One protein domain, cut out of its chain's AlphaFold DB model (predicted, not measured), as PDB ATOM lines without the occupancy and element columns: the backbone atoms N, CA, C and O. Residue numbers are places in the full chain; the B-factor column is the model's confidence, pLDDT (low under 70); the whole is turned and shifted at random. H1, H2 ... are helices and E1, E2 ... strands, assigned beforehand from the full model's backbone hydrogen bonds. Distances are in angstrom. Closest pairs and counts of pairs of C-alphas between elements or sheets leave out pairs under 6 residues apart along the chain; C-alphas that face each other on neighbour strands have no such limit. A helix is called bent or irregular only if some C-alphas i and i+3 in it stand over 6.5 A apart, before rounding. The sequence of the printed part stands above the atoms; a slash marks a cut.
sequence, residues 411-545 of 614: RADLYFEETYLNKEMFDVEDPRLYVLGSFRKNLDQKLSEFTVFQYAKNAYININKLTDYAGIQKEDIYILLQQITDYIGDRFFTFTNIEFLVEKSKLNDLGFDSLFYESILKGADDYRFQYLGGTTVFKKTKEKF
ATOM      1  N   ARG A 411    -441.961 308.531  35.913       83.88
ATOM      2  CA  ARG A 411    -442.212 307.358  36.741       83.88
ATOM      3  C   ARG A 411    -442.221 306.093  35.881       83.88
ATOM      4  O   ARG A 411    -442.730 306.119  34.763       83.88
ATOM      5  N   ALA A 412    -441.699 304.995  36.423       88.44
ATOM      6  CA  ALA A 412    -441.644 303.714  35.721       88.44
ATOM      7  C   ALA A 412    -443.031 303.106  35.462       88.44
ATOM      8  O   ALA A 412    -443.238 302.478  34.432       88.44
ATOM      9  N   ASP A 413    -443.999 303.315  36.360       87.06
ATOM     10  CA  ASP A 413    -445.364 302.815  36.175       87.06
ATOM     11  C   ASP A 413    -446.044 303.435  34.950       87.06
ATOM     12  O   ASP A 413    -446.652 302.702  34.180       87.06
ATOM     13  N   LEU A 414    -445.855 304.738  34.712       88.75
ATOM     14  CA  LEU A 414    -446.367 305.411  33.511       88.75
ATOM     15  C   LEU A 414    -445.741 304.851  32.229       88.75
ATOM     16  O   LEU A 414    -446.443 304.618  31.251       88.75
ATOM     17  N   TYR A 415    -444.432 304.588  32.248       93.12
ATOM     18  CA  TYR A 415    -443.754 303.959  31.115       93.12
ATOM     19  C   TYR A 415    -444.368 302.593  30.780       93.12
ATOM     20  O   TYR A 415    -444.665 302.318  29.618       93.12
ATOM     21  N   PHE A 416    -444.601 301.744  31.786       93.19
ATOM     22  CA  PHE A 416    -445.205 300.429  31.568       93.19
ATOM     23  C   PHE A 416    -446.673 300.509  31.138       93.19
ATOM     24  O   PHE A 416    -447.108 299.693  30.325       93.19
ATOM     25  N   GLU A 417    -447.428 301.493  31.627       90.75
ATOM     26  CA  GLU A 417    -448.787 301.758  31.156       90.75
ATOM     27  C   GLU A 417    -448.818 302.106  29.673       90.75
ATOM     28  O   GLU A 417    -449.529 301.461  28.906       90.75
ATOM     29  N   GLU A 418    -448.023 303.088  29.253       90.81
ATOM     30  CA  GLU A 418    -447.974 303.535  27.858       90.81
ATOM     31  C   GLU A 418    -447.416 302.453  26.924       90.81
ATOM     32  O   GLU A 418    -447.916 302.256  25.814       90.81
ATOM     33  N   THR A 419    -446.399 301.718  27.378       91.56
ATOM     34  CA  THR A 419    -445.709 300.714  26.557       91.56
ATOM     35  C   THR A 419    -446.483 299.400  26.474       91.56
ATOM     36  O   THR A 419    -446.436 298.743  25.433       91.56
ATOM     37  N   TYR A 420    -447.210 299.019  27.528       91.75
ATOM     38  CA  TYR A 420    -447.899 297.729  27.620       91.75
ATOM     39  C   TYR A 420    -449.366 297.890  28.042       91.75
ATOM     40  O   TYR A 420    -450.260 297.661  27.232       91.75
ATOM     41  N   LEU A 421    -449.627 298.305  29.286       90.69
ATOM     42  CA  LEU A 421    -450.905 298.032  29.967       90.69
ATOM     43  C   LEU A 421    -452.120 298.807  29.418       90.69
ATOM     44  O   LEU A 421    -453.257 298.368  29.605       90.69
ATOM     45  N   ASN A 422    -451.904 299.939  28.743       90.75
ATOM     46  CA  ASN A 422    -452.965 300.744  28.121       90.75
ATOM     47  C   ASN A 422    -453.247 300.354  26.664       90.75
ATOM     48  O   ASN A 422    -454.173 300.895  26.056       90.75
ATOM     49  N   LYS A 423    -452.466 299.439  26.079       93.75
ATOM     50  CA  LYS A 423    -452.752 298.922  24.740       93.75
ATOM     51  C   LYS A 423    -454.003 298.045  24.781       93.75
ATOM     52  O   LYS A 423    -454.268 297.366  25.770       93.75
ATOM     53  N   GLU A 424    -454.756 298.027  23.681       93.88
ATOM     54  CA  GLU A 424    -455.921 297.140  23.536       93.88
ATOM     55  C   GLU A 424    -455.544 295.669  23.731       93.88
ATOM     56  O   GLU A 424    -456.298 294.907  24.331       93.88
ATOM     57  N   MET A 425    -454.370 295.287  23.227       95.25
ATOM     58  CA  MET A 425    -453.739 293.987  23.415       95.25
ATOM     59  C   MET A 425    -452.229 294.192  23.527       95.25
ATOM     60  O   MET A 425    -451.672 295.063  22.850       95.25
ATOM     61  N   PHE A 426    -451.569 293.402  24.368       95.88
ATOM     62  CA  PHE A 426    -450.118 293.444  24.511       95.88
ATOM     63  C   PHE A 426    -449.553 292.095  24.944       95.88
ATOM     64  O   PHE A 426    -450.198 291.349  25.681       95.88
ATOM     65  N   ASP A 427    -448.313 291.849  24.534       94.81
ATOM     66  CA  ASP A 427    -447.520 290.709  24.967       94.81
ATOM     67  C   ASP A 427    -446.348 291.199  25.821       94.81
ATOM     68  O   ASP A 427    -445.720 292.221  25.533       94.81
ATOM     69  N   VAL A 428    -446.056 290.468  26.894       93.56
ATOM     70  CA  VAL A 428    -444.870 290.676  27.727       93.56
ATOM     71  C   VAL A 428    -443.740 289.845  27.130       93.56
ATOM     72  O   VAL A 428    -443.579 288.662  27.435       93.56
ATOM     73  N   GLU A 429    -442.990 290.478  26.227       89.38
ATOM     74  CA  GLU A 429    -441.898 289.843  25.478       89.38
ATOM     75  C   GLU A 429    -440.786 289.336  26.401       89.38
ATOM     76  O   GLU A 429    -440.260 288.242  26.197       89.38
ATOM     77  N   ASP A 430    -440.473 290.106  27.447       90.62
ATOM     78  CA  ASP A 430    -439.452 289.778  28.436       90.62
ATOM     79  C   ASP A 430    -440.080 289.445  29.804       90.62
ATOM     80  O   ASP A 430    -440.512 290.351  30.528       90.62
ATOM     81  N   PRO A 431    -440.119 288.159  30.209       87.31
ATOM     82  CA  PRO A 431    -440.696 287.737  31.484       87.31
ATOM     83  C   PRO A 431    -440.022 288.346  32.721       87.31
ATOM     84  O   PRO A 431    -440.639 288.362  33.788       87.31
ATOM     85  N   ARG A 432    -438.796 288.881  32.609       88.69
ATOM     86  CA  ARG A 432    -438.121 289.569  33.725       88.69
ATOM     87  C   ARG A 432    -438.913 290.784  34.214       88.69
ATOM     88  O   ARG A 432    -438.809 291.155  35.381       88.69
ATOM     89  N   LEU A 433    -439.786 291.351  33.375       91.25
ATOM     90  CA  LEU A 433    -440.701 292.428  33.767       91.25
ATOM     91  C   LEU A 433    -441.634 292.030  34.922       91.25
ATOM     92  O   LEU A 433    -441.941 292.873  35.761       91.25
ATOM     93  N   TYR A 434    -442.032 290.758  35.041       87.06
ATOM     94  CA  TYR A 434    -442.880 290.296  36.151       87.06
ATOM     95  C   TYR A 434    -442.187 290.353  37.521       87.06
ATOM     96  O   TYR A 434    -442.860 290.359  38.555       87.06
ATOM     97  N   VAL A 435    -440.853 290.416  37.536       83.31
ATOM     98  CA  VAL A 435    -440.051 290.539  38.761       83.31
ATOM     99  C   VAL A 435    -440.022 291.990  39.253       83.31
ATOM    100  O   VAL A 435    -439.905 292.247  40.454       83.31
ATOM    101  N   LEU A 436    -440.208 292.954  38.346       87.31
ATOM    102  CA  LEU A 436    -440.209 294.372  38.675       87.31
ATOM    103  C   LEU A 436    -441.448 294.736  39.493       87.31
ATOM    104  O   LEU A 436    -442.582 294.663  39.016       87.31
ATOM    105  N   GLY A 437    -441.230 295.224  40.716       82.06
ATOM    106  CA  GLY A 437    -442.323 295.618  41.608       82.06
ATOM    107  C   GLY A 437    -443.251 296.683  41.009       82.06
ATOM    108  O   GLY A 437    -444.458 296.637  41.239       82.06
ATOM    109  N   SER A 438    -442.714 297.612  40.210       85.19
ATOM    110  CA  SER A 438    -443.485 298.657  39.520       85.19
ATOM    111  C   SER A 438    -444.373 298.109  38.400       85.19
ATOM    112  O   SER A 438    -445.516 298.546  38.282       85.19
ATOM    113  N   PHE A 439    -443.886 297.146  37.614       91.62
ATOM    114  CA  PHE A 439    -444.669 296.494  36.562       91.62
ATOM    115  C   PHE A 439    -445.731 295.571  37.167       91.62
ATOM    116  O   PHE A 439    -446.919 295.729  36.887       91.62
ATOM    117  N   ARG A 440    -445.317 294.661  38.061       88.38
ATOM    118  CA  ARG A 440    -446.199 293.667  38.687       88.38
ATOM    119  C   ARG A 440    -447.350 294.317  39.443       88.38
ATOM    120  O   ARG A 440    -448.494 293.956  39.219       88.38
ATOM    121  N   LYS A 441    -447.067 295.318  40.286       87.69
ATOM    122  CA  LYS A 441    -448.115 296.020  41.045       87.69
ATOM    123  C   LYS A 441    -449.152 296.666  40.124       87.69
ATOM    124  O   LYS A 441    -450.333 296.646  40.450       87.69
ATOM    125  N   ASN A 442    -448.716 297.249  39.007       92.12
ATOM    126  CA  ASN A 442    -449.635 297.870  38.060       92.12
ATOM    127  C   ASN A 442    -450.471 296.807  37.332       92.12
ATOM    128  O   ASN A 442    -451.691 296.909  37.290       92.12
ATOM    129  N   LEU A 443    -449.841 295.729  36.857       93.50
ATOM    130  CA  LEU A 443    -450.551 294.617  36.227       93.50
ATOM    131  C   LEU A 443    -451.580 293.968  37.172       93.50
ATOM    132  O   LEU A 443    -452.732 293.803  36.779       93.50
ATOM    133  N   ASP A 444    -451.191 293.662  38.414       90.12
ATOM    134  CA  ASP A 444    -452.074 293.088  39.441       90.12
ATOM    135  C   ASP A 444    -453.284 293.995  39.707       90.12
ATOM    136  O   ASP A 444    -454.412 293.516  39.812       90.12
ATOM    137  N   GLN A 445    -453.066 295.314  39.759       92.56
ATOM    138  CA  GLN A 445    -454.144 296.291  39.900       92.56
ATOM    139  C   GLN A 445    -455.092 296.272  38.690       92.56
ATOM    140  O   GLN A 445    -456.309 296.286  38.857       92.56
ATOM    141  N   LYS A 446    -454.568 296.217  37.459       94.88
ATOM    142  CA  LYS A 446    -455.412 296.167  36.252       94.88
ATOM    143  C   LYS A 446    -456.235 294.881  36.165       94.88
ATOM    144  O   LYS A 446    -457.379 294.937  35.697       94.88
ATOM    145  N   LEU A 447    -455.665 293.760  36.614       94.50
ATOM    146  CA  LEU A 447    -456.338 292.464  36.716       94.50
ATOM    147  C   LEU A 447    -457.479 292.510  37.742       94.50
ATOM    148  O   LEU A 447    -458.596 292.113  37.414       94.50
ATOM    149  N   SER A 448    -457.235 293.045  38.944       93.31
ATOM    150  CA  SER A 448    -458.262 293.124  39.995       93.31
ATOM    151  C   SER A 448    -459.367 294.137  39.698       93.31
ATOM    152  O   SER A 448    -460.523 293.939  40.066       93.31
ATOM    153  N   GLU A 449    -459.055 295.201  38.957       95.44
ATOM    154  CA  GLU A 449    -460.047 296.158  38.462       95.44
ATOM    155  C   GLU A 449    -460.844 295.633  37.248       95.44
ATOM    156  O   GLU A 449    -461.698 296.361  36.725       95.44
ATOM    157  N   PHE A 450    -460.569 294.410  36.771       96.31
ATOM    158  CA  PHE A 450    -461.149 293.814  35.559       96.31
ATOM    159  C   PHE A 450    -461.018 294.720  34.327       96.31
ATOM    160  O   PHE A 450    -461.964 294.922  33.560       96.31
ATOM    161  N   THR A 451    -459.848 295.339  34.172       96.06
ATOM    162  CA  THR A 451    -459.522 296.186  33.009       96.06
ATOM    163  C   THR A 451    -458.622 295.482  32.007       96.06
ATOM    164  O   THR A 451    -458.648 295.821  30.827       96.06
ATOM    165  N   VAL A 452    -457.857 294.493  32.461       96.81
ATOM    166  CA  VAL A 452    -456.959 293.673  31.652       96.81
ATOM    167  C   VAL A 452    -457.166 292.213  32.041       96.81
ATOM    168  O   VAL A 452    -457.411 291.921  33.208       96.81
ATOM    169  N   PHE A 453    -457.049 291.304  31.075       96.88
ATOM    170  CA  PHE A 453    -457.151 289.860  31.280       96.88
ATOM    171  C   PHE A 453    -456.050 289.144  30.509       96.88
ATOM    172  O   PHE A 453    -455.768 289.488  29.361       96.88
ATOM    173  N   GLN A 454    -455.441 288.138  31.124       96.94
ATOM    174  CA  GLN A 454    -454.516 287.247  30.438       96.94
ATOM    175  C   GLN A 454    -455.307 286.257  29.583       96.94
ATOM    176  O   GLN A 454    -456.110 285.523  30.133       96.94
ATOM    177  N   TYR A 455    -455.068 286.194  28.273       95.31
ATOM    178  CA  TYR A 455    -455.772 285.254  27.382       95.31
ATOM    179  C   TYR A 455    -454.858 284.171  26.792       95.31
ATOM    180  O   TYR A 455    -455.338 283.129  26.359       95.31
ATOM    181  N   ALA A 456    -453.540 284.387  26.811       94.56
ATOM    182  CA  ALA A 456    -452.539 283.370  26.506       94.56
ATOM    183  C   ALA A 456    -451.271 283.596  27.349       94.56
ATOM    184  O   ALA A 456    -451.180 284.528  28.157       94.56
ATOM    185  N   LYS A 457    -450.269 282.721  27.206       91.00
ATOM    186  CA  LYS A 457    -448.996 282.863  27.929       91.00
ATOM    187  C   LYS A 457    -448.360 284.218  27.601       91.00
ATOM    188  O   LYS A 457    -448.071 284.488  26.444       91.00
ATOM    189  N   ASN A 458    -448.131 285.032  28.634       92.75
ATOM    190  CA  ASN A 458    -447.611 286.400  28.553       92.75
ATOM    191  C   ASN A 458    -448.441 287.384  27.702       92.75
ATOM    192  O   ASN A 458    -447.966 288.486  27.448       92.75
ATOM    193  N   ALA A 459    -449.658 287.020  27.296       95.69
ATOM    194  CA  ALA A 459    -450.484 287.805  26.388       95.69
ATOM    195  C   ALA A 459    -451.753 288.294  27.085       95.69
ATOM    196  O   ALA A 459    -452.462 287.513  27.735       95.69
ATOM    197  N   TYR A 460    -452.056 289.578  26.918       97.19
ATOM    198  CA  TYR A 460    -453.126 290.260  27.633       97.19
ATOM    199  C   TYR A 460    -454.021 291.070  26.706       97.19
ATOM    200  O   TYR A 460    -453.582 291.615  25.691       97.19
ATOM    201  N   ILE A 461    -455.290 291.169  27.091       96.75
ATOM    202  CA  ILE A 461    -456.312 291.937  26.392       96.75
ATOM    203  C   ILE A 461    -457.003 292.895  27.356       96.75
ATOM    204  O   ILE A 461    -457.318 292.543  28.493       96.75
ATOM    205  N   ASN A 462    -457.232 294.118  26.896       96.06
ATOM    206  CA  ASN A 462    -457.934 295.145  27.648       96.06
ATOM    207  C   ASN A 462    -459.457 295.008  27.470       96.06
ATOM    208  O   ASN A 462    -459.941 294.715  26.373       96.06
ATOM    209  N   ILE A 463    -460.228 295.293  28.523       95.69
ATOM    210  CA  ILE A 463    -461.700 295.287  28.496       95.69
ATOM    211  C   ILE A 463    -462.277 296.212  27.415       95.69
ATOM    212  O   ILE A 463    -463.333 295.914  26.860       95.69
ATOM    213  N   ASN A 464    -461.579 297.298  27.068       94.19
ATOM    214  CA  ASN A 464    -461.999 298.210  26.003       94.19
ATOM    215  C   ASN A 464    -462.115 297.468  24.663       94.19
ATOM    216  O   ASN A 464    -463.105 297.620  23.954       94.19
ATOM    217  N   LYS A 465    -461.175 296.561  24.363       95.00
ATOM    218  CA  LYS A 465    -461.221 295.754  23.138       95.00
ATOM    219  C   LYS A 465    -462.422 294.811  23.110       95.00
ATOM    220  O   LYS A 465    -463.055 294.639  22.069       95.00
ATOM    221  N   LEU A 466    -462.736 294.207  24.257       94.88
ATOM    222  CA  LEU A 466    -463.874 293.298  24.411       94.88
ATOM    223  C   LEU A 466    -465.209 294.049  24.309       94.88
ATOM    224  O   LEU A 466    -466.154 293.556  23.689       94.88
ATOM    225  N   THR A 467    -465.265 295.257  24.872       94.38
ATOM    226  CA  THR A 467    -466.390 296.189  24.729       94.38
ATOM    227  C   THR A 467    -466.646 296.504  23.260       94.38
ATOM    228  O   THR A 467    -467.766 296.328  22.787       94.38
ATOM    229  N   ASP A 468    -465.614 296.924  22.531       92.81
ATOM    230  CA  ASP A 468    -465.764 297.395  21.151       92.81
ATOM    231  C   ASP A 468    -466.128 296.268  20.176       92.81
ATOM    232  O   ASP A 468    -466.894 296.481  19.237       92.81
ATOM    233  N   TYR A 469    -465.590 295.063  20.392       89.94
ATOM    234  CA  TYR A 469    -465.805 293.928  19.494       89.94
ATOM    235  C   TYR A 469    -467.085 293.138  19.800       89.94
ATOM    236  O   TYR A 469    -467.802 292.748  18.881       89.94
ATOM    237  N   ALA A 470    -467.375 292.896  21.082       90.50
ATOM    238  CA  ALA A 470    -468.427 291.973  21.520       90.50
ATOM    239  C   ALA A 470    -469.423 292.596  22.516       90.50
ATOM    240  O   ALA A 470    -470.308 291.913  23.033       90.50
ATOM    241  N   GLY A 471    -469.301 293.894  22.813       93.94
ATOM    242  CA  GLY A 471    -470.185 294.581  23.754       93.94
ATOM    243  C   GLY A 471    -470.073 294.060  25.187       93.94
ATOM    244  O   GLY A 471    -471.040 294.184  25.941       93.94
ATOM    245  N   ILE A 472    -468.946 293.440  25.552       95.12
ATOM    246  CA  ILE A 472    -468.692 292.911  26.898       95.12
ATOM    247  C   ILE A 472    -468.386 294.066  27.846       95.12
ATOM    248  O   ILE A 472    -467.486 294.856  27.585       95.12
ATOM    249  N   GLN A 473    -469.126 294.147  28.948       94.88
ATOM    250  CA  GLN A 473    -468.945 295.144  30.002       94.88
ATOM    251  C   GLN A 473    -468.440 294.491  31.291       94.88
ATOM    252  O   GLN A 473    -468.500 293.271  31.451       94.88
ATOM    253  N   LYS A 474    -467.989 295.301  32.259       95.50
ATOM    254  CA  LYS A 474    -467.581 294.787  33.578       95.50
ATOM    255  C   LYS A 474    -468.727 294.068  34.291       95.50
ATOM    256  O   LYS A 474    -468.494 293.073  34.969       95.50
ATOM    257  N   GLU A 475    -469.963 294.517  34.097       96.12
ATOM    258  CA  GLU A 475    -471.166 293.868  34.624       96.12
ATOM    259  C   GLU A 475    -471.296 292.415  34.148       96.12
ATOM    260  O   GLU A 475    -471.675 291.558  34.943       96.12
ATOM    261  N   ASP A 476    -470.921 292.110  32.900       96.25
ATOM    262  CA  ASP A 476    -470.941 290.737  32.379       96.25
ATOM    263  C   ASP A 476    -469.924 289.842  33.118       96.25
ATOM    264  O   ASP A 476    -470.212 288.679  33.406       96.25
ATOM    265  N   ILE A 477    -468.762 290.400  33.489       96.50
ATOM    266  CA  ILE A 477    -467.741 289.712  34.298       96.50
ATOM    267  C   ILE A 477    -468.288 289.398  35.696       96.50
ATOM    268  O   ILE A 477    -468.193 288.264  36.166       96.50
ATOM    269  N   TYR A 478    -468.905 290.384  36.354       96.38
ATOM    270  CA  TYR A 478    -469.491 290.199  37.684       96.38
ATOM    271  C   TYR A 478    -470.642 289.188  37.682       96.38
ATOM    272  O   TYR A 478    -470.747 288.387  38.611       96.38
ATOM    273  N   ILE A 479    -471.478 289.181  36.637       96.75
ATOM    274  CA  ILE A 479    -472.548 288.186  36.473       96.75
ATOM    275  C   ILE A 479    -471.957 286.774  36.407       96.75
ATOM    276  O   ILE A 479    -472.437 285.889  37.117       96.75
ATOM    277  N   LEU A 480    -470.901 286.562  35.612       96.50
ATOM    278  CA  LEU A 480    -470.231 285.262  35.528       96.50
ATOM    279  C   LEU A 480    -469.642 284.840  36.885       96.50
ATOM    280  O   LEU A 480    -469.867 283.716  37.332       96.50
ATOM    281  N   LEU A 481    -468.935 285.742  37.574       96.50
ATOM    282  CA  LEU A 481    -468.357 285.472  38.899       96.50
ATOM    283  C   LEU A 481    -469.419 285.099  39.942       96.50
ATOM    284  O   LEU A 481    -469.183 284.219  40.777       96.50
ATOM    285  N   GLN A 482    -470.585 285.745  39.890       95.94
ATOM    286  CA  GLN A 482    -471.707 285.441  40.771       95.94
ATOM    287  C   GLN A 482    -472.318 284.071  40.447       95.94
ATOM    288  O   GLN A 482    -472.538 283.274  41.354       95.94
ATOM    289  N   GLN A 483    -472.516 283.748  39.165       96.62
ATOM    290  CA  GLN A 483    -473.009 282.431  38.744       96.62
ATOM    291  C   GLN A 483    -472.072 281.297  39.176       96.62
ATOM    292  O   GLN A 483    -472.536 280.264  39.658       96.62
ATOM    293  N   ILE A 484    -470.757 281.500  39.041       96.38
ATOM    294  CA  ILE A 484    -469.742 280.554  39.517       96.38
ATOM    295  C   ILE A 484    -469.824 280.407  41.039       96.38
ATOM    296  O   ILE A 484    -469.872 279.282  41.537       96.38
ATOM    297  N   THR A 485    -469.894 281.525  41.769       94.94
ATOM    298  CA  THR A 485    -470.032 281.534  43.235       94.94
ATOM    299  C   THR A 485    -471.227 280.703  43.685       94.94
ATOM    300  O   THR A 485    -471.089 279.835  44.547       94.94
ATOM    301  N   ASP A 486    -472.395 280.971  43.103       95.44
ATOM    302  CA  ASP A 486    -473.657 280.352  43.505       95.44
ATOM    303  C   ASP A 486    -473.680 278.855  43.176       95.44
ATOM    304  O   ASP A 486    -474.281 278.064  43.903       95.44
ATOM    305  N   TYR A 487    -473.003 278.447  42.099       95.62
ATOM    306  CA  TYR A 487    -472.912 277.048  41.695       95.62
ATOM    307  C   TYR A 487    -471.897 276.241  42.518       95.62
ATOM    308  O   TYR A 487    -472.173 275.106  42.921       95.62
ATOM    309  N   ILE A 488    -470.705 276.792  42.757       93.81
ATOM    310  CA  ILE A 488    -469.624 276.074  43.443       93.81
ATOM    311  C   ILE A 488    -469.849 276.029  44.956       93.81
ATOM    312  O   ILE A 488    -469.633 274.972  45.559       93.81
ATOM    313  N   GLY A 489    -470.299 277.135  45.556       91.50
ATOM    314  CA  GLY A 489    -470.378 277.284  47.007       91.50
ATOM    315  C   GLY A 489    -468.990 277.409  47.645       91.50
ATOM    316  O   GLY A 489    -468.223 278.312  47.312       91.50
ATOM    317  N   ASP A 490    -468.679 276.509  48.575       88.00
ATOM    318  CA  ASP A 490    -467.427 276.442  49.346       88.00
ATOM    319  C   ASP A 490    -466.436 275.380  48.835       88.00
ATOM    320  O   ASP A 490    -465.335 275.234  49.375       88.00
ATOM    321  N   ARG A 491    -466.806 274.649  47.782       92.56
ATOM    322  CA  ARG A 491    -466.018 273.542  47.234       92.56
ATOM    323  C   ARG A 491    -464.766 274.028  46.512       92.56
ATOM    324  O   ARG A 491    -464.733 275.114  45.927       92.56
ATOM    325  N   PHE A 492    -463.751 273.170  46.487       94.88
ATOM    326  CA  PHE A 492    -462.650 273.312  45.544       94.88
ATOM    327  C   PHE A 492    -463.144 273.091  44.117       94.88
ATOM    328  O   PHE A 492    -463.975 272.211  43.870       94.88
ATOM    329  N   PHE A 493    -462.609 273.864  43.180       96.31
ATOM    330  CA  PHE A 493    -462.977 273.770  41.776       96.31
ATOM    331  C   PHE A 493    -461.830 274.183  40.857       96.31
ATOM    332  O   PHE A 493    -460.881 274.840  41.265       96.31
ATOM    333  N   THR A 494    -461.933 273.797  39.598       96.75
ATOM    334  CA  THR A 494    -461.044 274.188  38.499       96.75
ATOM    335  C   THR A 494    -461.893 274.717  37.350       96.75
ATOM    336  O   THR A 494    -463.127 274.675  37.421       96.75
ATOM    337  N   PHE A 495    -461.258 275.180  36.270       95.44
ATOM    338  CA  PHE A 495    -461.983 275.549  35.055       95.44
ATOM    339  C   PHE A 495    -462.891 274.409  34.556       95.44
ATOM    340  O   PHE A 495    -464.052 274.655  34.241       95.44
ATOM    341  N   THR A 496    -462.422 273.155  34.606       94.94
ATOM    342  CA  THR A 496    -463.190 271.960  34.213       94.94
ATOM    343  C   THR A 496    -464.542 271.858  34.928       94.94
ATOM    344  O   THR A 496    -465.535 271.444  34.339       94.94
ATOM    345  N   ASN A 497    -464.633 272.290  36.190       95.56
ATOM    346  CA  ASN A 497    -465.884 272.223  36.952       95.56
ATOM    347  C   ASN A 497    -466.903 273.306  36.569       95.56
ATOM    348  O   ASN A 497    -468.081 273.166  36.895       95.56
ATOM    349  N   ILE A 498    -466.459 274.389  35.931       95.94
ATOM    350  CA  ILE A 498    -467.285 275.561  35.600       95.94
ATOM    351  C   ILE A 498    -467.414 275.796  34.093       95.94
ATOM    352  O   ILE A 498    -468.100 276.731  33.687       95.94
ATOM    353  N   GLU A 499    -466.793 274.954  33.268       94.88
ATOM    354  CA  GLU A 499    -466.763 275.077  31.808       94.88
ATOM    355  C   GLU A 499    -468.173 275.243  31.226       94.88
ATOM    356  O   GLU A 499    -468.436 276.188  30.491       94.88
ATOM    357  N   PHE A 500    -469.142 274.443  31.677       94.06
ATOM    358  CA  PHE A 500    -470.531 274.549  31.213       94.06
ATOM    359  C   PHE A 500    -471.227 275.881  31.577       94.06
ATOM    360  O   PHE A 500    -472.216 276.256  30.938       94.06
ATOM    361  N   LEU A 501    -470.798 276.575  32.644       95.00
ATOM    362  CA  LEU A 501    -471.300 277.917  32.981       95.00
ATOM    363  C   LEU A 501    -470.693 278.943  32.039       95.00
ATOM    364  O   LEU A 501    -471.398 279.822  31.547       95.00
ATOM    365  N   VAL A 502    -469.395 278.793  31.776       94.31
ATOM    366  CA  VAL A 502    -468.660 279.619  30.827       94.31
ATOM    367  C   VAL A 502    -469.276 279.492  29.438       94.31
ATOM    368  O   VAL A 502    -469.605 280.523  28.864       94.31
ATOM    369  N   GLU A 503    -469.569 278.277  28.964       94.06
ATOM    370  CA  GLU A 503    -470.223 278.006  27.673       94.06
ATOM    371  C   GLU A 503    -471.573 278.722  27.500       94.06
ATOM    372  O   GLU A 503    -471.959 279.091  26.390       94.06
ATOM    373  N   LYS A 504    -472.305 278.916  28.604       92.62
ATOM    374  CA  LYS A 504    -473.607 279.605  28.635       92.62
ATOM    375  C   LYS A 504    -473.484 281.108  28.864       92.62
ATOM    376  O   LYS A 504    -474.494 281.814  28.824       92.62
ATOM    377  N   SER A 505    -472.285 281.591  29.162       93.50
ATOM    378  CA  SER A 505    -472.028 282.998  29.417       93.50
ATOM    379  C   SER A 505    -471.881 283.765  28.108       93.50
ATOM    380  O   SER A 505    -471.440 283.235  27.091       93.50
ATOM    381  N   LYS A 506    -472.159 285.067  28.164       92.00
ATOM    382  CA  LYS A 506    -471.899 285.992  27.054       92.00
ATOM    383  C   LYS A 506    -470.414 286.034  26.660       92.00
ATOM    384  O   LYS A 506    -470.083 286.383  25.535       92.00
ATOM    385  N   LEU A 507    -469.513 285.681  27.580       93.00
ATOM    386  CA  LEU A 507    -468.074 285.684  27.333       93.00
ATOM    387  C   LEU A 507    -467.623 284.494  26.473       93.00
ATOM    388  O   LEU A 507    -466.506 284.536  25.966       93.00
ATOM    389  N   ASN A 508    -468.435 283.442  26.309       92.06
ATOM    390  CA  ASN A 508    -468.077 282.296  25.464       92.06
ATOM    391  C   ASN A 508    -467.908 282.695  23.993       92.06
ATOM    392  O   ASN A 508    -467.034 282.184  23.299       92.06
ATOM    393  N   ASP A 509    -468.704 283.667  23.537       87.62
ATOM    394  CA  ASP A 509    -468.695 284.163  22.155       87.62
ATOM    395  C   ASP A 509    -467.343 284.783  21.747       87.62
ATOM    396  O   ASP A 509    -467.080 284.985  20.561       87.62
ATOM    397  N   LEU A 510    -466.469 285.074  22.720       90.88
ATOM    398  CA  LEU A 510    -465.109 285.561  22.489       90.88
ATOM    399  C   LEU A 510    -464.155 284.467  21.985       90.88
ATOM    400  O   LEU A 510    -463.158 284.796  21.345       90.88
ATOM    401  N   GLY A 511    -464.441 283.190  22.266       90.75
ATOM    402  CA  GLY A 511    -463.620 282.055  21.835       90.75
ATOM    403  C   GLY A 511    -462.246 281.957  22.507       90.75
ATOM    404  O   GLY A 511    -461.315 281.442  21.892       90.75
ATOM    405  N   PHE A 512    -462.094 282.480  23.728       94.56
ATOM    406  CA  PHE A 512    -460.862 282.324  24.506       94.56
ATOM    407  C   PHE A 512    -460.805 280.982  25.240       94.56
ATOM    408  O   PHE A 512    -461.831 280.432  25.629       94.56
ATOM    409  N   ASP A 513    -459.586 280.504  25.486       93.12
ATOM    410  CA  ASP A 513    -459.333 279.293  26.267       93.12
ATOM    411  C   ASP A 513    -459.431 279.547  27.787       93.12
ATOM    412  O   ASP A 513    -459.607 280.677  28.260       93.12
ATOM    413  N   SER A 514    -459.249 278.484  28.579       93.50
ATOM    414  CA  SER A 514    -459.349 278.492  30.047       93.50
ATOM    415  C   SER A 514    -458.536 279.595  30.733       93.50
ATOM    416  O   SER A 514    -459.008 280.166  31.715       93.50
ATOM    417  N   LEU A 515    -457.359 279.957  30.202       94.81
ATOM    418  CA  LEU A 515    -456.484 280.995  30.767       94.81
ATOM    419  C   LEU A 515    -457.189 282.344  30.951       94.81
ATOM    420  O   LEU A 515    -456.956 283.015  31.958       94.81
ATOM    421  N   PHE A 516    -458.078 282.716  30.028       97.00
ATOM    422  CA  PHE A 516    -458.856 283.949  30.124       97.00
ATOM    423  C   PHE A 516    -459.801 283.943  31.325       97.00
ATOM    424  O   PHE A 516    -459.826 284.881  32.125       97.00
ATOM    425  N   TYR A 517    -460.531 282.849  31.506       96.44
ATOM    426  CA  TYR A 517    -461.471 282.701  32.613       96.44
ATOM    427  C   TYR A 517    -460.753 282.513  33.951       96.44
ATOM    428  O   TYR A 517    -461.175 283.067  34.967       96.44
ATOM    429  N   GLU A 518    -459.616 281.819  33.957       95.88
ATOM    430  CA  GLU A 518    -458.732 281.780  35.118       95.88
ATOM    431  C   GLU A 518    -458.210 283.172  35.482       95.88
ATOM    432  O   GLU A 518    -458.136 283.494  36.664       95.88
ATOM    433  N   SER A 519    -457.867 284.013  34.499       96.25
ATOM    434  CA  SER A 519    -457.432 285.391  34.749       96.25
ATOM    435  C   SER A 519    -458.521 286.219  35.429       96.25
ATOM    436  O   SER A 519    -458.204 287.018  36.308       96.25
ATOM    437  N   ILE A 520    -459.790 286.022  35.052       96.88
ATOM    438  CA  ILE A 520    -460.937 286.653  35.719       96.88
ATOM    439  C   ILE A 520    -461.015 286.188  37.179       96.88
ATOM    440  O   ILE A 520    -461.096 287.010  38.089       96.88
ATOM    441  N   LEU A 521    -460.941 284.877  37.427       96.00
ATOM    442  CA  LEU A 521    -461.001 284.325  38.784       96.00
ATOM    443  C   LEU A 521    -459.824 284.784  39.657       96.00
ATOM    444  O   LEU A 521    -460.023 285.107  40.824       96.00
ATOM    445  N   LYS A 522    -458.611 284.855  39.095       92.75
ATOM    446  CA  LYS A 522    -457.395 285.325  39.786       92.75
ATOM    447  C   LYS A 522    -457.474 286.807  40.168       92.75
ATOM    448  O   LYS A 522    -456.892 287.190  41.177       92.75
ATOM    449  N   GLY A 523    -458.181 287.625  39.382       91.88
ATOM    450  CA  GLY A 523    -458.423 289.039  39.688       91.88
ATOM    451  C   GLY A 523    -459.482 289.271  40.772       91.88
ATOM    452  O   GLY A 523    -459.525 290.342  41.367       91.88
ATOM    453  N   ALA A 524    -460.332 288.283  41.056       92.50
ATOM    454  CA  ALA A 524    -461.412 288.420  42.023       92.50
ATOM    455  C   ALA A 524    -460.937 288.165  43.468       92.50
ATOM    456  O   ALA A 524    -460.521 287.064  43.821       92.50
ATOM    457  N   ASP A 525    -461.106 289.160  44.344       86.12
ATOM    458  CA  ASP A 525    -460.636 289.126  45.741       86.12
ATOM    459  C   ASP A 525    -461.238 288.001  46.608       86.12
ATOM    460  O   ASP A 525    -460.719 287.690  47.684       86.12
ATOM    461  N   ASP A 526    -462.371 287.426  46.206       87.06
ATOM    462  CA  ASP A 526    -463.102 286.400  46.962       87.06
ATOM    463  C   ASP A 526    -462.567 284.981  46.778       87.06
ATOM    464  O   ASP A 526    -462.944 284.085  47.540       87.06
ATOM    465  N   TYR A 527    -461.670 284.782  45.816       91.38
ATOM    466  CA  TYR A 527    -461.098 283.482  45.521       91.38
ATOM    467  C   TYR A 527    -459.625 283.422  45.910       91.38
ATOM    468  O   TYR A 527    -458.839 284.347  45.698       91.38
ATOM    469  N   ARG A 528    -459.232 282.274  46.455       88.62
ATOM    470  CA  ARG A 528    -457.834 281.850  46.514       88.62
ATOM    471  C   ARG A 528    -457.608 280.777  45.475       88.62
ATOM    472  O   ARG A 528    -458.542 280.068  45.100       88.62
ATOM    473  N   PHE A 529    -456.365 280.664  45.031       90.06
ATOM    474  CA  PHE A 529    -455.979 279.673  44.048       90.06
ATOM    475  C   PHE A 529    -454.614 279.068  44.355       90.06
ATOM    476  O   PHE A 529    -453.797 279.690  45.031       90.06
ATOM    477  N   GLN A 530    -454.396 277.865  43.837       82.06
ATOM    478  CA  GLN A 530    -453.146 277.117  43.899       82.06
ATOM    479  C   GLN A 530    -452.911 276.384  42.583       82.06
ATOM    480  O   GLN A 530    -453.863 275.975  41.920       82.06
ATOM    481  N   TYR A 531    -451.648 276.175  42.224       81.38
ATOM    482  CA  TYR A 531    -451.294 275.335  41.084       81.38
ATOM    483  C   TYR A 531    -451.056 273.898  41.544       81.38
ATOM    484  O   TYR A 531    -450.234 273.647  42.422       81.38
ATOM    485  N   LEU A 532    -451.749 272.943  40.926       80.56
ATOM    486  CA  LEU A 532    -451.623 271.527  41.244       80.56
ATOM    487  C   LEU A 532    -451.695 270.679  39.974       80.56
ATOM    488  O   LEU A 532    -452.653 270.765  39.213       80.56
ATOM    489  N   GLY A 533    -450.670 269.857  39.734       74.38
ATOM    490  CA  GLY A 533    -450.654 268.918  38.605       74.38
ATOM    491  C   GLY A 533    -450.814 269.574  37.227       74.38
ATOM    492  O   GLY A 533    -451.394 268.967  36.335       74.38
ATOM    493  N   GLY A 534    -450.336 270.815  37.070       78.69
ATOM    494  CA  GLY A 534    -450.471 271.600  35.836       78.69
ATOM    495  C   GLY A 534    -451.750 272.438  35.731       78.69
ATOM    496  O   GLY A 534    -451.887 273.176  34.761       78.69
ATOM    497  N   THR A 535    -452.633 272.384  36.731       89.62
ATOM    498  CA  THR A 535    -453.956 273.025  36.698       89.62
ATOM    499  C   THR A 535    -454.132 274.009  37.851       89.62
ATOM    500  O   THR A 535    -453.614 273.792  38.949       89.62
ATOM    501  N   THR A 536    -454.860 275.106  37.618       91.81
ATOM    502  CA  THR A 536    -455.196 276.067  38.673       91.81
ATOM    503  C   THR A 536    -456.445 275.613  39.429       91.81
ATOM    504  O   THR A 536    -457.545 275.571  38.875       91.81
ATOM    505  N   VAL A 537    -456.285 275.310  40.715       94.88
ATOM    506  CA  VAL A 537    -457.372 275.009  41.652       94.88
ATOM    507  C   VAL A 537    -457.785 276.289  42.356       94.88
ATOM    508  O   VAL A 537    -456.931 277.035  42.822       94.88
ATOM    509  N   PHE A 538    -459.084 276.524  42.473       95.69
ATOM    510  CA  PHE A 538    -459.697 277.670  43.124       95.69
ATOM    511  C   PHE A 538    -460.571 277.227  44.299       95.69
ATOM    512  O   PHE A 538    -461.143 276.135  44.305       95.69
ATOM    513  N   LYS A 539    -460.714 278.112  45.287       94.62
ATOM    514  CA  LYS A 539    -461.707 278.000  46.362       94.62
ATOM    515  C   LYS A 539    -462.147 279.389  46.794       94.62
ATOM    516  O   LYS A 539    -461.322 280.298  46.913       94.62
ATOM    517  N   LYS A 540    -463.444 279.551  47.064       92.88
ATOM    518  CA  LYS A 540    -463.968 280.780  47.662       92.88
ATOM    519  C   LYS A 540    -463.608 280.809  49.145       92.88
ATOM    520  O   LYS A 540    -464.256 280.178  49.974       92.88
ATOM    521  N   THR A 541    -462.537 281.512  49.476       87.19
ATOM    522  CA  THR A 541    -462.034 281.634  50.844       87.19
ATOM    523  C   THR A 541    -461.108 282.840  50.932       87.19
ATOM    524  O   THR A 541    -460.585 283.311  49.926       87.19
ATOM    525  N   LYS A 542    -460.892 283.360  52.141       82.81
ATOM    526  CA  LYS A 542    -459.812 284.324  52.405       82.81
ATOM    527  C   LYS A 542    -458.550 283.629  52.923       82.81
ATOM    528  O   LYS A 542    -457.458 284.187  52.772       82.81
ATOM    529  N   GLU A 543    -458.704 282.427  53.478       78.25
ATOM    530  CA  GLU A 543    -457.638 281.589  54.024       78.25
ATOM    531  C   GLU A 543    -456.876 280.864  52.915       78.25
ATOM    532  O   GLU A 543    -457.413 280.583  51.845       78.25
ATOM    533  N   LYS A 544    -455.599 280.578  53.165       72.50
ATOM    534  CA  LYS A 544    -454.793 279.786  52.237       72.50
ATOM    535  C   LYS A 544    -455.204 278.324  52.301       72.50
ATOM    536  O   LYS A 544    -455.665 277.851  53.335       72.50
ATOM    537  N   PHE A 545    -454.990 277.640  51.192       80.69
ATOM    538  CA  PHE A 545    -455.102 276.197  51.103       80.69
ATOM    539  C   PHE A 545    -453.949 275.653  50.263       80.69
ATOM    540  O   PHE A 545    -453.257 276.412  49.576       80.69
TER     541      PHE A 545
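AT A GLANCE: This is residues 411 to 545 of the 614 residues of an uncharacterized protein of Vagococcus bubulae (UniProt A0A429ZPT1). Helix H8 lies in the middle, between a small three-stranded sheet beside it with H1, H2 and H3 toward one end of the domain, and the helices H5, H6 and H7 toward the other end. H4 leads from the sheet toward H5, and a two-stranded hairpin, E4 and E5, packs beside H8. The printed part has 135 residues, with eight named helices and five named strands in the order H1 E1 H2 H3 E2 E3 H4 H5 H6 H7 H8 E4 E5; the larger sheet runs E1 E3 E2, antiparallel, and the class is mixed. The whole is compact, with a radius of gyration of the C-alphas of 15.0 A and spans of 43 by 35 by 23 A.

IN THESE COORDINATES: Find C-alpha 412 at (-441.644, 303.714, 35.721), where H1 begins and runs to 421; it is irregular, but only just, with C-alphas 418 and 421 6.6 A apart. Next come E1, residues 425 to 427, H2, 431 to 435, and H3, 437 to 448, 16.2 A long. E2 is 452 to 456, E3 459 to 462 and H4 463 to 470. From C-alpha 474 at (-467.581, 294.787, 33.578) H5 runs 21.3 A to 488. H6, 495 to 503, is irregular, with C-alphas 497 and 500 7.7 A apart. Then follow H7, 506 to 510, H8, 514 to 523, 14.3 A, E4, 527 to 532, 15.8 A, and E5, 535 to 540, 16.8 A, ending at (-463.968, 280.780, 47.662).

HOW THE PARTS SIT: Look first at H3, the hub: it touches H1 at a steep tilt of 48 degrees, closest at C-alphas 413 and 438, 5.7 A. H2 and H3 only just touch, only at the corner, with 3 pairs of C-alphas within 8 A, the closest 434 and 440, 5.4 A. E1, H2, H3 and E2 form a split strand-helix-strand unit, two strands running the same way with E3 between them, its crossover right-handed. See N 426 and O 460 at 3.0 A for E1 and E3, and N 453 and O 461 at 2.9 A for the hairpin E2 and E3. H1, H3 and H4 only graze this sheet; H8 stands at the sheet's level, with C-alphas 455 and 516 closest, 4.3 A. With its residues 444 to 448 alone, H3 touches H8, about perpendicular at 79 degrees, closest at C-alphas 448 and 523, 4.1 A. H5, with residues 480 to 484 alone, touches H6 at a steep tilt of 52 degrees, opposite ways, closest at C-alphas 484 and 498, 6.8 A. H7 is close to H5 but not clearly touching, with C-alphas 476 and 506 closest, 7.2 A. In the hairpin E4 and E5, N 530 and O 537 are 2.9 A apart. Every O i to N i+4 pair is within hydrogen-bond range in H1, H4, H5 and H8; the counts are 7 of 8 in H3, 3 of 5 in H6, and 0 of 1 in H2 and H7, whose O i to N i+3 counts are 2 of 2 and 1 of 2.

THE WHOLE: The two C-alphas farthest apart, of Arg 411 and Phe 500, are 43.7 A apart. The printed part has no cut and no long link; H5 to H6 is short, the others tight. The mean pLDDT of the printed part is 92.0, and no printed residue is under 70.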